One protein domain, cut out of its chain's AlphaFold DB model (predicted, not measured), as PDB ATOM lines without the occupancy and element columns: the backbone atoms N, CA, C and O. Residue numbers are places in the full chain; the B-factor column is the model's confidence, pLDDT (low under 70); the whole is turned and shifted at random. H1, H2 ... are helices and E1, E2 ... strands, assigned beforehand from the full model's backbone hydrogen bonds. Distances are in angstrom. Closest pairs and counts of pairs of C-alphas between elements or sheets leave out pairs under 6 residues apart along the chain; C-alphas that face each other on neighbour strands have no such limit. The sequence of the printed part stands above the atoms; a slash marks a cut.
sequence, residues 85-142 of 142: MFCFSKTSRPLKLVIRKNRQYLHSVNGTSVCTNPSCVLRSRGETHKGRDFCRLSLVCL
ATOM      1  N   MET A  85     135.036 126.911 167.984       78.06
ATOM      2  CA  MET A  85     135.546 126.577 166.642       78.06
ATOM      3  C   MET A  85     136.932 125.906 166.645       78.06
ATOM      4  O   MET A  85     137.265 125.219 165.688       78.06
ATOM      5  N   PHE A  86     137.725 126.098 167.706       78.81
ATOM      6  CA  PHE A  86     139.094 125.574 167.797       78.81
ATOM      7  C   PHE A  86     139.174 124.172 168.412       78.81
ATOM      8  O   PHE A  86     139.854 123.307 167.877       78.81
ATOM      9  N   CYS A  87     138.491 123.939 169.536       80.06
ATOM     10  CA  CYS A  87     138.553 122.669 170.270       80.06
ATOM     11  C   CYS A  87     137.237 121.876 170.272       80.06
ATOM     12  O   CYS A  87     137.152 120.857 170.953       80.06
ATOM     13  N   PHE A  88     136.185 122.370 169.606       78.31
ATOM     14  CA  PHE A  88     134.848 121.756 169.539       78.31
ATOM     15  C   PHE A  88     134.171 121.455 170.879       78.31
ATOM     16  O   PHE A  88     133.137 120.794 170.934       78.31
ATOM     17  N   SER A  89     134.726 121.963 171.973       83.56
ATOM     18  CA  SER A  89     134.132 121.837 173.295       83.56
ATOM     19  C   SER A  89     133.017 122.863 173.465       83.56
ATOM     20  O   SER A  89     133.012 123.909 172.802       83.56
ATOM     21  N   LYS A  90     132.080 122.582 174.375       82.75
ATOM     22  CA  LYS A  90     131.014 123.530 174.704       82.75
ATOM     23  C   LYS A  90     131.598 124.851 175.209       82.75
ATOM     24  O   LYS A  90     132.564 124.871 175.972       82.75
ATOM     25  N   THR A  91     130.998 125.951 174.781       84.31
ATOM     26  CA  THR A  91     131.296 127.291 175.281       84.31
ATOM     27  C   THR A  91     130.256 127.694 176.314       84.31
ATOM     28  O   THR A  91     129.082 127.334 176.229       84.31
ATOM     29  N   SER A  92     130.691 128.444 177.318       83.25
ATOM     30  CA  SER A  92     129.823 129.029 178.332       83.25
ATOM     31  C   SER A  92     129.572 130.496 178.015       83.25
ATOM     32  O   SER A  92     130.498 131.223 177.642       83.25
ATOM     33  N   ARG A  93     128.334 130.951 178.214       81.75
ATOM     34  CA  ARG A  93     128.014 132.382 178.233       81.75
ATOM     35  C   ARG A  93     128.303 132.921 179.637       81.75
ATOM     36  O   ARG A  93     127.682 132.432 180.581       81.75
ATOM     37  N   PRO A  94     129.239 133.868 179.802       81.38
ATOM     38  CA  PRO A  94     129.531 134.425 181.108       81.38
ATOM     39  C   PRO A  94     128.320 135.206 181.628       81.38
ATOM     40  O   PRO A  94     127.722 136.026 180.924       81.38
ATOM     41  N   LEU A  95     127.966 134.937 182.883       85.56
ATOM     42  CA  LEU A  95     126.936 135.653 183.623       85.56
ATOM     43  C   LEU A  95     127.627 136.576 184.627       85.56
ATOM     44  O   LEU A  95     128.541 136.162 185.337       85.56
ATOM     45  N   LYS A  96     127.189 137.828 184.687       84.31
ATOM     46  CA  LYS A  96     127.610 138.811 185.679       84.31
ATOM     47  C   LYS A  96     126.533 138.916 186.746       84.31
ATOM     48  O   LYS A  96     125.376 139.183 186.429       84.31
ATOM     49  N   LEU A  97     126.918 138.753 188.005       88.50
ATOM     50  CA  LEU A  97     126.048 139.098 189.121       88.50
ATOM     51  C   LEU A  97     125.936 140.623 189.194       88.50
ATOM     52  O   LEU A  97     126.945 141.326 189.279       88.50
ATOM     53  N   VAL A  98     124.715 141.141 189.131       87.19
ATOM     54  CA  VAL A  98     124.437 142.564 189.291       87.19
ATOM     55  C   VAL A  98     123.503 142.733 190.479       87.19
ATOM     56  O   VAL A  98     122.478 142.063 190.589       87.19
ATOM     57  N   ILE A  99     123.877 143.633 191.383       88.44
ATOM     58  CA  ILE A  99     123.095 143.962 192.569       88.44
ATOM     59  C   ILE A  99     122.440 145.317 192.310       88.44
ATOM     60  O   ILE A  99     123.129 146.315 192.104       88.44
ATOM     61  N   ARG A 100     121.105 145.369 192.300       85.50
ATOM     62  CA  ARG A 100     120.351 146.634 192.314       85.50
ATOM     63  C   ARG A 100     119.264 146.562 193.368       85.50
ATOM     64  O   ARG A 100     118.539 145.576 193.433       85.50
ATOM     65  N   LYS A 101     119.109 147.635 194.151       83.88
ATOM     66  CA  LYS A 101     118.029 147.781 195.146       83.88
ATOM     67  C   LYS A 101     117.890 146.546 196.064       83.88
ATOM     68  O   LYS A 101     116.797 146.005 196.198       83.88
ATOM     69  N   ASN A 102     119.001 146.058 196.627       81.31
ATOM     70  CA  ASN A 102     119.064 144.841 197.459       81.31
ATOM     71  C   ASN A 102     118.609 143.524 196.798       81.31
ATOM     72  O   ASN A 102     118.511 142.503 197.470       81.31
ATOM     73  N   ARG A 103     118.372 143.506 195.482       82.81
ATOM     74  CA  ARG A 103     118.088 142.289 194.716       82.81
ATOM     75  C   ARG A 103     119.300 141.930 193.867       82.81
ATOM     76  O   ARG A 103     119.863 142.783 193.178       82.81
ATOM     77  N   GLN A 104     119.696 140.665 193.929       88.88
ATOM     78  CA  GLN A 104     120.772 140.113 193.115       88.88
ATOM     79  C   GLN A 104     120.167 139.448 191.879       88.88
ATOM     80  O   GLN A 104     119.227 138.665 191.997       88.88
ATOM     81  N   TYR A 105     120.685 139.761 190.695       87.56
ATOM     82  CA  TYR A 105     120.275 139.116 189.452       87.56
ATOM     83  C   TYR A 105     121.488 138.739 188.606       87.56
ATOM     84  O   TYR A 105     122.489 139.455 188.561       87.56
ATOM     85  N   LEU A 106     121.391 137.597 187.927       84.81
ATOM     86  CA  LEU A 106     122.384 137.162 186.953       84.81
ATOM     87  C   LEU A 106     122.051 137.793 185.605       84.81
ATOM     88  O   LEU A 106     121.002 137.537 185.022       84.81
ATOM     89  N   HIS A 107     122.953 138.630 185.113       82.31
ATOM     90  CA  HIS A 107     122.843 139.276 183.818       82.31
ATOM     91  C   HIS A 107     123.834 138.637 182.846       82.31
ATOM     92  O   HIS A 107     125.021 138.539 183.149       82.31
ATOM     93  N   SER A 108     123.389 138.227 181.657       78.75
ATOM     94  CA  SER A 108     124.319 137.744 180.629       78.75
ATOM     95  C   SER A 108     125.238 138.878 180.193       78.75
ATOM     96  O   SER A 108     124.777 139.980 179.907       78.75
ATOM     97  N   VAL A 109     126.543 138.638 180.118       76.50
ATOM     98  CA  VAL A 109     127.447 139.611 179.496       76.50
ATOM     99  C   VAL A 109     127.202 139.555 177.989       76.50
ATOM    100  O   VAL A 109     127.268 138.484 177.381       76.50
ATOM    101  N   ASN A 110     126.833 140.688 177.391       69.44
ATOM    102  CA  ASN A 110     126.374 140.728 176.004       69.44
ATOM    103  C   ASN A 110     127.447 140.212 175.037       69.44
ATOM    104  O   ASN A 110     128.606 140.614 175.107       69.44
ATOM    105  N   GLY A 111     127.033 139.332 174.119       67.62
ATOM    106  CA  GLY A 111     127.800 138.966 172.924       67.62
ATOM    107  C   GLY A 111     129.097 138.185 173.149       67.62
ATOM    108  O   GLY A 111     129.821 137.959 172.186       67.62
ATOM    109  N   THR A 112     129.401 137.761 174.378       74.44
ATOM    110  CA  THR A 112     130.638 137.028 174.680       74.44
ATOM    111  C   THR A 112     130.342 135.566 174.987       74.44
ATOM    112  O   THR A 112     129.387 135.229 175.686       74.44
ATOM    113  N   SER A 113     131.161 134.670 174.445       80.94
ATOM    114  CA  SER A 113     131.198 133.267 174.847       80.94
ATOM    115  C   SER A 113     132.643 132.867 175.116       80.94
ATOM    116  O   SER A 113     133.579 133.340 174.464       80.94
ATOM    117  N   VAL A 114     132.830 132.030 176.129       84.69
ATOM    118  CA  VAL A 114     134.149 131.616 176.608       84.69
ATOM    119  C   VAL A 114     134.254 130.109 176.482       84.69
ATOM    120  O   VAL A 114     133.323 129.378 176.824       84.69
ATOM    121  N   CYS A 115     135.383 129.632 175.967       86.50
ATOM    122  CA  CYS A 115     135.665 128.208 175.953       86.50
ATOM    123  C   CYS A 115     136.090 127.749 177.354       86.50
ATOM    124  O   CYS A 115     137.017 128.305 177.938       86.50
ATOM    125  N   THR A 116     135.442 126.712 177.882       83.69
ATOM    126  CA  THR A 116     135.775 126.129 179.190       83.69
ATOM    127  C   THR A 116     136.813 125.012 179.099       83.69
ATOM    128  O   THR A 116     137.228 124.488 180.127       83.69
ATOM    129  N   ASN A 117     137.294 124.652 177.910       85.44
ATOM    130  CA  ASN A 117     138.302 123.604 177.775       85.44
ATOM    131  C   ASN A 117     139.713 124.158 178.087       85.44
ATOM    132  O   ASN A 117     140.151 125.069 177.378       85.44
ATOM    133  N   PRO A 118     140.429 123.633 179.107       84.19
ATOM    134  CA  PRO A 118     141.781 124.077 179.465       84.19
ATOM    135  C   PRO A 118     142.811 123.884 178.345       84.19
ATOM    136  O   PRO A 118     143.757 124.656 178.266       84.19
ATOM    137  N   SER A 119     142.614 122.916 177.446       86.06
ATOM    138  CA  SER A 119     143.523 122.655 176.325       86.06
ATOM    139  C   SER A 119     143.224 123.505 175.082       86.06
ATOM    140  O   SER A 119     143.803 123.275 174.021       86.06
ATOM    141  N   CYS A 120     142.274 124.442 175.157       84.88
ATOM    142  CA  CYS A 120     141.892 125.272 174.019       84.88
ATOM    143  C   CYS A 120     142.838 126.464 173.843       84.88
ATOM    144  O   CYS A 120     143.067 127.212 174.789       84.88
ATOM    145  N   VAL A 121     143.270 126.708 172.601       84.00
ATOM    146  CA  VAL A 121     144.151 127.831 172.231       84.00
ATOM    147  C   VAL A 121     143.561 129.194 172.616       84.00
ATOM    148  O   VAL A 121     144.279 130.066 173.098       84.00
ATOM    149  N   LEU A 122     142.243 129.376 172.464       82.25
ATOM    150  CA  LEU A 122     141.580 130.611 172.904       82.25
ATOM    151  C   LEU A 122     141.689 130.803 174.414       82.25
ATOM    152  O   LEU A 122     141.966 131.902 174.883       82.25
ATOM    153  N   ARG A 123     141.503 129.724 175.182       82.69
ATOM    154  CA  ARG A 123     141.573 129.786 176.640       82.69
ATOM    155  C   ARG A 123     143.004 130.012 177.116       82.69
ATOM    156  O   ARG A 123     143.196 130.819 178.017       82.69
ATOM    157  N   SER A 124     143.996 129.365 176.503       83.00
ATOM    158  CA  SER A 124     145.407 129.577 176.846       83.00
ATOM    159  C   SER A 124     145.878 131.005 176.556       83.00
ATOM    160  O   SER A 124     146.752 131.501 177.253       83.00
ATOM    161  N   ARG A 125     145.282 131.679 175.561       81.12
ATOM    162  CA  ARG A 125     145.540 133.097 175.251       81.12
ATOM    163  C   ARG A 125     144.696 134.073 176.088       81.12
ATOM    164  O   ARG A 125     144.891 135.277 175.990       81.12
ATOM    165  N   GLY A 126     143.759 133.583 176.908       79.88
ATOM    166  CA  GLY A 126     142.835 134.431 177.673       79.88
ATOM    167  C   GLY A 126     141.811 135.170 176.802       79.88
ATOM    168  O   GLY A 126     141.222 136.159 177.236       79.88
ATOM    169  N   GLU A 127     141.586 134.704 175.575       80.75
ATOM    170  CA  GLU A 127     140.710 135.350 174.607       80.75
ATOM    171  C   GLU A 127     139.292 134.769 174.638       80.75
ATOM    172  O   GLU A 127     139.064 133.563 174.773       80.75
ATOM    173  N   THR A 128     138.302 135.642 174.460       77.75
ATOM    174  CA  THR A 128     136.906 135.243 174.258       77.75
ATOM    175  C   THR A 128     136.621 135.034 172.777       77.75
ATOM    176  O   THR A 128     137.230 135.681 171.923       77.75
ATOM    177  N   HIS A 129     135.617 134.217 172.455       75.19
ATOM    178  CA  HIS A 129     135.133 134.131 171.082       75.19
ATOM    179  C   HIS A 129     134.722 135.518 170.579       75.19
ATOM    180  O   HIS A 129     133.906 136.201 171.201       75.19
ATOM    181  N   LYS A 130     135.291 135.936 169.447       70.44
ATOM    182  CA  LYS A 130     134.785 137.079 168.688       70.44
ATOM    183  C   LYS A 130     133.546 136.638 167.910       70.44
ATOM    184  O   LYS A 130     133.410 135.462 167.562       70.44
ATOM    185  N   GLY A 131     132.630 137.574 167.663       61.25
ATOM    186  CA  GLY A 131     131.454 137.306 166.836       61.25
ATOM    187  C   GLY A 131     131.875 136.739 165.479       61.25
ATOM    188  O   GLY A 131     132.873 137.175 164.907       61.25
ATOM    189  N   ARG A 132     131.123 135.763 164.956       55.78
ATOM    190  CA  ARG A 132     131.436 135.098 163.677       55.78
ATOM    191  C   ARG A 132     131.632 136.098 162.530       55.78
ATOM    192  O   ARG A 132     132.453 135.854 161.650       55.78
ATOM    193  N   ASP A 133     130.912 137.216 162.564       49.91
ATOM    194  CA  ASP A 133     130.977 138.256 161.537       49.91
ATOM    195  C   ASP A 133     132.241 139.124 161.620       49.91
ATOM    196  O   ASP A 133     132.651 139.688 160.610       49.91
ATOM    197  N   PHE A 134     132.934 139.149 162.766       46.69
ATOM    198  CA  PHE A 134     134.272 139.745 162.868       46.69
ATOM    199  C   PHE A 134     135.338 138.876 162.181       46.69
ATOM    200  O   PHE A 134     136.271 139.400 161.583       46.69
ATOM    201  N   CYS A 135     135.176 137.549 162.189       44.91
ATOM    202  CA  CYS A 135     136.123 136.611 161.572       44.91
ATOM    203  C   CYS A 135     136.061 136.563 160.032       44.91
ATOM    204  O   CYS A 135     136.803 135.791 159.428       44.91
ATOM    205  N   ARG A 136     135.180 137.330 159.372       34.81
ATOM    206  CA  ARG A 136     135.108 137.371 157.897       34.81
ATOM    207  C   ARG A 136     136.071 138.368 157.255       34.81
ATOM    208  O   ARG A 136     136.377 138.205 156.079       34.81
ATOM    209  N   LEU A 137     136.548 139.364 158.001       29.08
ATOM    210  CA  LEU A 137     137.434 140.416 157.481       29.08
ATOM    211  C   LEU A 137     138.913 140.204 157.822       29.08
ATOM    212  O   LEU A 137     139.762 140.943 157.336       29.08
ATOM    213  N   SER A 138     139.244 139.172 158.596       26.16
ATOM    214  CA  SER A 138     140.628 138.822 158.912       26.16
ATOM    215  C   SER A 138     140.908 137.406 158.420       26.16
ATOM    216  O   SER A 138     140.639 136.415 159.097       26.16
ATOM    217  N   LEU A 139     141.494 137.307 157.224       33.38
ATOM    218  CA  LEU A 139     142.529 136.298 157.013       33.38
ATOM    219  C   LEU A 139     143.485 136.446 158.212       33.38
ATOM    220  O   LEU A 139     143.921 137.564 158.455       33.38
ATOM    221  N   VAL A 140     143.783 135.365 158.936       32.12
ATOM    222  CA  VAL A 140     144.569 135.303 160.191       32.12
ATOM    223  C   VAL A 140     143.699 135.181 161.456       32.12
ATOM    224  O   VAL A 140     143.335 136.137 162.127       32.12
ATOM    225  N   CYS A 141     143.429 133.926 161.813       31.77
ATOM    226  CA  CYS A 141     143.459 133.465 163.203       31.77
ATOM    227  C   CYS A 141     144.602 132.440 163.314       31.77
ATOM    228  O   CYS A 141     144.350 131.244 163.469       31.77
ATOM    229  N   LEU A 142     145.841 132.905 163.124       34.75
ATOM    230  CA  LEU A 142     147.076 132.221 163.531       34.75
ATOM    231  C   LEU A 142     147.660 133.029 164.695       34.75
ATOM    232  O   LEU A 142     147.765 134.258 164.512       34.75
TER     233      LEU A 142
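AT A GLANCE: This is residues 85 to 142 of the 142 residues of an uncharacterized protein of Mucor ambiguus (UniProt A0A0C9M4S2). There is little regular structure here: the hairpin E1 and E2 makes a long arm at one end, loops with the short helix H1 make a loose head at the other, and the tail, residues 133 to 142, sticks out. The printed part has 58 residues, with E1, E2 and H1 in that order, an antiparallel two-strand sheet, class mixed, and 16 residues in named elements. It is loose, radius of gyration of the C-alphas 14.5 A, spanning 47 by 26 by 17 A.

IN THESE COORDINATES: Find C-alpha 95 at (126.936, 135.653, 183.623); E1 runs from there to residue 100, 15.5 A. E2, residues 103 to 108, covers 16.1 A. H1, residues 121 to 124, ends at C-alpha 124, (145.407, 129.577, 176.846).

HOW THE PARTS SIT: In the hairpin of E1 and E2, look at N 98 and O 105, 2.9 A apart, within hydrogen-bond range. Residues 91 to 92 pair antiparallel with 114 to 115. H1 is apart from E1, and too short for an O i to N i+4 pair; its one O i to N i+3 pair is within range.

THE WHOLE: The C-alphas of Asn 102 and Leu 139 are farthest apart, 47.5 A. The printed part has no cut; the link E2 to H1 is long. pLDDT is under 70 at residues 110 to 111 and 131 to 142.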